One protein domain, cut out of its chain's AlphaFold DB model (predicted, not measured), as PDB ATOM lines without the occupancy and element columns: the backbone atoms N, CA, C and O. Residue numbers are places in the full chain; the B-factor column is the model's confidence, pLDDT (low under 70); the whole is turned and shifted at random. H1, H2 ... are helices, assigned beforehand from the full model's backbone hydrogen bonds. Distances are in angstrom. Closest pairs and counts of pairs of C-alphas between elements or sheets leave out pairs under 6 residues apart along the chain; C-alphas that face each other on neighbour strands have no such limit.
ATOM      1  N   PHE A  58     -17.664 -23.021  29.696       72.12
ATOM      2  CA  PHE A  58     -17.742 -23.758  28.437       72.12
ATOM      3  C   PHE A  58     -18.915 -23.267  27.585       72.12
ATOM      4  O   PHE A  58     -20.069 -23.560  27.887       72.12
ATOM      5  N   GLU A  59     -18.648 -22.534  26.508       71.62
ATOM      6  CA  GLU A  59     -19.700 -22.048  25.603       71.62
ATOM      7  C   GLU A  59     -20.162 -23.110  24.600       71.62
ATOM      8  O   GLU A  59     -21.332 -23.122  24.222       71.62
ATOM      9  N   SER A  60     -19.278 -24.034  24.213       70.75
ATOM     10  CA  SER A  60     -19.581 -25.097  23.257       70.75
ATOM     11  C   SER A  60     -19.023 -26.449  23.700       70.75
ATOM     12  O   SER A  60     -18.060 -26.540  24.462       70.75
ATOM     13  N   ILE A  61     -19.630 -27.527  23.191       70.81
ATOM     14  CA  ILE A  61     -19.173 -28.901  23.448       70.81
ATOM     15  C   ILE A  61     -17.792 -29.187  22.824       70.81
ATOM     16  O   ILE A  61     -17.086 -30.100  23.241       70.81
ATOM     17  N   GLU A  62     -17.394 -28.401  21.822       70.25
ATOM     18  CA  GLU A  62     -16.150 -28.572  21.063       70.25
ATOM     19  C   GLU A  62     -14.919 -28.144  21.867       70.25
ATOM     20  O   GLU A  62     -13.822 -28.655  21.641       70.25
ATOM     21  N   THR A  63     -15.104 -27.250  22.842       70.31
ATOM     22  CA  THR A  63     -14.053 -26.813  23.769       70.31
ATOM     23  C   THR A  63     -13.705 -27.890  24.801       70.31
ATOM     24  O   THR A  63     -12.639 -27.839  25.411       70.31
ATOM     25  N   PHE A  64     -14.559 -28.901  24.989       72.12
ATOM     26  CA  PHE A  64     -14.255 -30.023  25.871       72.12
ATOM     27  C   PHE A  64     -13.316 -31.003  25.169       72.12
ATOM     28  O   PHE A  64     -13.650 -31.589  24.135       72.12
ATOM     29  N   ASN A  65     -12.151 -31.261  25.761       70.94
ATOM     30  CA  ASN A  65     -11.231 -32.281  25.271       70.94
ATOM     31  C   ASN A  65     -11.121 -33.480  26.234       70.94
ATOM     32  O   ASN A  65     -10.050 -33.984  26.570       70.94
ATOM     33  N   ASP A  66     -12.307 -33.985  26.581       73.94
ATOM     34  CA  ASP A  66     -12.533 -35.227  27.315       73.94
ATOM     35  C   ASP A  66     -13.356 -36.219  26.490       73.94
ATOM     36  O   ASP A  66     -14.311 -35.866  25.791       73.94
ATOM     37  N   VAL A  67     -12.932 -37.481  26.542       79.12
ATOM     38  CA  VAL A  67     -13.492 -38.570  25.740       79.12
ATOM     39  C   VAL A  67     -14.896 -38.959  26.209       79.12
ATOM     40  O   VAL A  67     -15.752 -39.242  25.373       79.12
ATOM     41  N   ALA A  68     -15.163 -38.948  27.516       78.56
ATOM     42  CA  ALA A  68     -16.479 -39.234  28.073       78.56
ATOM     43  C   ALA A  68     -17.495 -38.163  27.656       78.56
ATOM     44  O   ALA A  68     -18.583 -38.509  27.200       78.56
ATOM     45  N   VAL A  69     -17.119 -36.880  27.699       78.00
ATOM     46  CA  VAL A  69     -17.985 -35.771  27.250       78.00
ATOM     47  C   VAL A  69     -18.329 -35.900  25.763       78.00
ATOM     48  O   VAL A  69     -19.490 -35.768  25.368       78.00
ATOM     49  N   LYS A  70     -17.331 -36.210  24.924       82.38
ATOM     50  CA  LYS A  70     -17.531 -36.419  23.481       82.38
ATOM     51  C   LYS A  70     -18.441 -37.615  23.200       82.38
ATOM     52  O   LYS A  70     -19.307 -37.516  22.332       82.38
ATOM     53  N   ASN A  71     -18.277 -38.719  23.928       85.62
ATOM     54  CA  ASN A  71     -19.122 -39.903  23.777       85.62
ATOM     55  C   ASN A  71     -20.574 -39.624  24.182       85.62
ATOM     56  O   ASN A  71     -21.483 -39.926  23.407       85.62
ATOM     57  N   ASP A  72     -20.795 -38.987  25.333       84.62
ATOM     58  CA  ASP A  72     -22.134 -38.617  25.803       84.62
ATOM     59  C   ASP A  72     -22.836 -37.686  24.804       84.62
ATOM     60  O   ASP A  72     -24.015 -37.880  24.498       84.62
ATOM     61  N   TYR A  73     -22.104 -36.737  24.212       85.00
ATOM     62  CA  TYR A  73     -22.630 -35.874  23.153       85.00
ATOM     63  C   TYR A  73     -23.092 -36.661  21.919       85.00
ATOM     64  O   TYR A  73     -24.192 -36.418  21.419       85.00
ATOM     65  N   GLN A  74     -22.297 -37.622  21.432       86.44
ATOM     66  CA  GLN A  74     -22.691 -38.435  20.272       86.44
ATOM     67  C   GLN A  74     -23.927 -39.291  20.567       86.44
ATOM     68  O   GLN A  74     -24.805 -39.409  19.712       86.44
ATOM     69  N   ILE A  75     -24.029 -39.849  21.777       87.94
ATOM     70  CA  ILE A  75     -25.177 -40.660  22.201       87.94
ATOM     71  C   ILE A  75     -26.448 -39.808  22.248       87.94
ATOM     72  O   ILE A  75     -27.457 -40.181  21.650       87.94
ATOM     73  N   VAL A  76     -26.398 -38.648  22.908       87.38
ATOM     74  CA  VAL A  76     -27.547 -37.735  23.037       87.38
ATOM     75  C   VAL A  76     -27.989 -37.235  21.665       87.38
ATOM     76  O   VAL A  76     -29.180 -37.255  21.357       87.38
ATOM     77  N   LYS A  77     -27.036 -36.875  20.799       87.00
ATOM     78  CA  LYS A  77     -27.317 -36.446  19.425       87.00
ATOM     79  C   LYS A  77     -27.967 -37.552  18.593       87.00
ATOM     80  O   LYS A  77     -28.926 -37.280  17.876       87.00
ATOM     81  N   ALA A  78     -27.488 -38.792  18.704       88.69
ATOM     82  CA  ALA A  78     -28.062 -39.939  17.998       88.69
ATOM     83  C   ALA A  78     -29.483 -40.283  18.476       88.69
ATOM     84  O   ALA A  78     -30.298 -40.769  17.695       88.69
ATOM     85  N   GLN A  79     -29.789 -40.008  19.744       90.31
ATOM     86  CA  GLN A  79     -31.109 -40.222  20.342       90.31
ATOM     87  C   GLN A  79     -32.075 -39.044  20.122       90.31
ATOM     88  O   GLN A  79     -33.229 -39.131  20.535       90.31
ATOM     89  N   GLY A  80     -31.630 -37.952  19.486       86.44
ATOM     90  CA  GLY A  80     -32.426 -36.729  19.334       86.44
ATOM     91  C   GLY A  80     -32.708 -36.021  20.663       86.44
ATOM     92  O   GLY A  80     -33.713 -35.324  20.785       86.44
ATOM     93  N   GLY A  81     -31.862 -36.241  21.671       84.06
ATOM     94  CA  GLY A  81     -31.981 -35.623  22.984       84.06
ATOM     95  C   GLY A  81     -31.516 -34.167  23.005       84.06
ATOM     96  O   GLY A  81     -30.936 -33.650  22.049       84.06
ATOM     97  N   ASP A  82     -31.764 -33.512  24.134       86.12
ATOM     98  CA  ASP A  82     -31.433 -32.106  24.342       86.12
ATOM     99  C   ASP A  82     -29.929 -31.917  24.617       86.12
ATOM    100  O   ASP A  82     -29.400 -32.278  25.674       86.12
ATOM    101  N   VAL A  83     -29.240 -31.344  23.632       83.00
ATOM    102  CA  VAL A  83     -27.813 -31.015  23.697       83.00
ATOM    103  C   VAL A  83     -27.546 -29.841  24.645       83.00
ATOM    104  O   VAL A  83     -26.501 -29.819  25.297       83.00
ATOM    105  N   ASP A  84     -28.476 -28.897  24.775       81.88
ATOM    106  CA  ASP A  84     -28.313 -27.727  25.640       81.88
ATOM    107  C   ASP A  84     -28.415 -28.129  27.114       81.88
ATOM    108  O   ASP A  84     -27.623 -27.679  27.947       81.88
ATOM    109  N   ALA A  85     -29.312 -29.066  27.436       83.00
ATOM    110  CA  ALA A  85     -29.376 -29.679  28.761       83.00
ATOM    111  C   ALA A  85     -28.089 -30.447  29.107       83.00
ATOM    112  O   ALA A  85     -27.614 -30.397  30.248       83.00
ATOM    113  N   LEU A  86     -27.490 -31.134  28.127       81.56
ATOM    114  CA  LEU A  86     -26.204 -31.807  28.304       81.56
ATOM    115  C   LEU A  86     -25.087 -30.792  28.590       81.56
ATOM    116  O   LEU A  86     -24.314 -30.974  29.532       81.56
ATOM    117  N   LEU A  87     -25.033 -29.698  27.830       79.88
ATOM    118  CA  LEU A  87     -24.068 -28.620  28.037       79.88
ATOM    119  C   LEU A  87     -24.232 -27.981  29.423       79.88
ATOM    120  O   LEU A  87     -23.244 -27.792  30.131       79.88
ATOM    121  N   ALA A  88     -25.466 -27.711  29.857       79.00
ATOM    122  CA  ALA A  88     -25.755 -27.178  31.188       79.00
ATOM    123  C   ALA A  88     -25.300 -28.128  32.309       79.00
ATOM    124  O   ALA A  88     -24.693 -27.695  33.292       79.00
ATOM    125  N   LYS A  89     -25.520 -29.438  32.142       80.06
ATOM    126  CA  LYS A  89     -25.039 -30.472  33.069       80.06
ATOM    127  C   LYS A  89     -23.514 -30.451  33.192       80.06
ATOM    128  O   LYS A  89     -23.004 -30.552  34.308       80.06
ATOM    129  N   TYR A  90     -22.784 -30.313  32.085       76.75
ATOM    130  CA  TYR A  90     -21.320 -30.268  32.121       76.75
ATOM    131  C   TYR A  90     -20.764 -28.941  32.631       76.75
ATOM    132  O   TYR A  90     -19.784 -28.967  33.369       76.75
ATOM    133  N   LYS A  91     -21.422 -27.806  32.360       73.00
ATOM    134  CA  LYS A  91     -21.085 -26.509  32.978       73.00
ATOM    135  C   LYS A  91     -21.101 -26.586  34.508       73.00
ATOM    136  O   LYS A  91     -20.180 -26.112  35.158       73.00
ATOM    137  N   MET A  92     -22.108 -27.247  35.077       68.56
ATOM    138  CA  MET A  92     -22.229 -27.415  36.531       68.56
ATOM    139  C   MET A  92     -21.269 -28.460  37.106       68.56
ATOM    140  O   MET A  92     -20.804 -28.329  38.233       68.56
ATOM    141  N   ARG A  93     -20.985 -29.522  36.346       68.81
ATOM    142  CA  ARG A  93     -20.140 -30.635  36.801       68.81
ATOM    143  C   ARG A  93     -18.648 -30.387  36.621       68.81
ATOM    144  O   ARG A  93     -17.879 -31.123  37.215       68.81
ATOM    145  N   THR A  94     -18.281 -29.415  35.785       62.38
ATOM    146  CA  THR A  94     -16.935 -29.207  35.232       62.38
ATOM    147  C   THR A  94     -15.834 -29.599  36.213       62.38
ATOM    148  O   THR A  94     -15.499 -28.851  37.125       62.38
ATOM    149  N   GLU A  95     -15.278 -30.785  36.009       61.78
ATOM    150  CA  GLU A  95     -14.129 -31.279  36.755       61.78
ATOM    151  C   GLU A  95     -12.893 -30.518  36.262       61.78
ATOM    152  O   GLU A  95     -12.782 -30.206  35.071       61.78
ATOM    153  N   ILE A  96     -11.958 -30.173  37.149       57.50
ATOM    154  CA  ILE A  96     -10.836 -29.297  36.780       57.50
ATOM    155  C   ILE A  96      -9.916 -29.942  35.723       57.50
ATOM    156  O   ILE A  96      -9.275 -29.219  34.957       57.50
ATOM    157  N   ILE A  97      -9.922 -31.272  35.575       52.91
ATOM    158  CA  ILE A  97      -9.259 -31.986  34.462       52.91
ATOM    159  C   ILE A  97      -9.700 -31.444  33.091       52.91
ATOM    160  O   ILE A  97      -8.859 -31.267  32.208       52.91
ATOM    161  N   LEU A  98     -10.987 -31.117  32.922       53.00
ATOM    162  CA  LEU A  98     -11.534 -30.549  31.681       53.00
ATOM    163  C   LEU A  98     -11.010 -29.131  31.426       53.00
ATOM    164  O   LEU A  98     -10.776 -28.740  30.284       53.00
ATOM    165  N   ALA A  99     -10.812 -28.361  32.496       48.91
ATOM    166  CA  ALA A  99     -10.366 -26.972  32.438       48.91
ATOM    167  C   ALA A  99      -8.839 -26.830  32.302       48.91
ATOM    168  O   ALA A  99      -8.372 -25.824  31.773       48.91
ATOM    169  N   HIS A 100      -8.050 -27.834  32.709       49.38
ATOM    170  CA  HIS A 100      -6.581 -27.826  32.601       49.38
ATOM    171  C   HIS A 100      -6.075 -27.794  31.143       49.38
ATOM    172  O   HIS A 100      -4.901 -27.547  30.883       49.38
ATOM    173  N   GLN A 101      -6.966 -28.010  30.173       49.62
ATOM    174  CA  GLN A 101      -6.685 -27.884  28.741       49.62
ATOM    175  C   GLN A 101      -6.905 -26.455  28.204       49.62
ATOM    176  O   GLN A 101      -6.520 -26.158  27.075       49.62
ATOM    177  N   CYS A 102      -7.461 -25.549  29.014       46.34
ATOM    178  CA  CYS A 102      -7.665 -24.137  28.689       46.34
ATOM    179  C   CYS A 102      -6.601 -23.284  29.395       46.34
ATOM    180  O   CYS A 102      -6.830 -22.683  30.443       46.34
ATOM    181  N   ASN A 103      -5.406 -23.251  28.807       42.19
ATOM    182  CA  ASN A 103      -4.164 -22.698  29.362       42.19
ATOM    183  C   ASN A 103      -4.112 -21.147  29.437       42.19
ATOM    184  O   ASN A 103      -3.072 -20.550  29.167       42.19
ATOM    185  N   GLY A 104      -5.235 -20.469  29.706       47.66
ATOM    186  CA  GLY A 104      -5.413 -19.077  29.279       47.66
ATOM    187  C   GLY A 104      -6.050 -18.077  30.237       47.66
ATOM    188  O   GLY A 104      -6.284 -16.962  29.788       47.66
ATOM    189  N   MET A 105      -6.363 -18.394  31.497       45.59
ATOM    190  CA  MET A 105      -7.001 -17.404  32.385       45.59
ATOM    191  C   MET A 105      -6.560 -17.544  33.841       45.59
ATOM    192  O   MET A 105      -7.287 -18.041  34.697       45.59
ATOM    193  N   ILE A 106      -5.359 -17.045  34.116       41.00
ATOM    194  CA  ILE A 106      -5.147 -16.264  35.336       41.00
ATOM    195  C   ILE A 106      -5.771 -14.903  34.993       41.00
ATOM    196  O   ILE A 106      -5.351 -14.302  34.004       41.00
ATOM    197  N   ARG A 107      -6.832 -14.485  35.691       46.31
ATOM    198  CA  ARG A 107      -7.293 -13.091  35.581       46.31
ATOM    199  C   ARG A 107      -6.208 -12.148  36.088       46.31
ATOM    200  O   ARG A 107      -5.550 -12.517  37.086       46.31
TER     201      ARG A 107
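Overview. This is residues 58 to 107 of the 107 residues of the protein "Alpha-glucosidase" of Staphylococcus aureus (UniProt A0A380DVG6). Look first for a helical hairpin: H1 and H2 lie side by side with a tight turn between them, and the stretch before H1, residues 58 to 66, lies by the open end of the pair. Past H2 comes the short helix H3, away from the hairpin, and then a tail without a named element, residues 100 to 107; this last part lengthens the whole into a rod of 38 by 18 by 15 A. The printed part has 50 residues, with three named helices in the order H1, H2, H3 and no named strand, and its class is all helix. It is only just compact, close to loose, with a radius of gyration of the C-alphas of 11.5 A.

Arrangement. Going along from Phe 58, you first meet H1, residues 67 to 78, and after a tight link of four residues H2, residues 83 to 93. They touch and form a helical hairpin, at a shallow tilt of 25 degrees, opposite ways. H1 touches H2 with residues 73 to 77 alone; look there for the closest C-alphas of the two helices, those of Val 76 and Val 83, 6.8 A apart. Another tight link, of two residues, leads to H3, residues 96 to 99, which is apart from both H1 and H2. In H1 and H2 every O i to N i+4 pair is within hydrogen-bond range; H3 is too short for such a pair, but its one O i to N i+3 pair is within range.

Along the chain. Find C-alpha 67 at (-13.492, -38.570, 25.740); from there H1 runs 16.6 A to C-alpha 78. Find C-alpha 83 at (-27.813, -31.015, 23.697), where H2 begins its 15.2 A. H3 ends at C-alpha 99, at (-10.366, -26.972, 32.438).

Size, cuts and confidence. The two C-alphas farthest apart are those of Gln 79 and Arg 107, 39.2 A. The printed part has no cut, and Arg 107 is the chain's last residue. The mean pLDDT of the printed part is 71.2; look for values under 70 in residues 92 to 107.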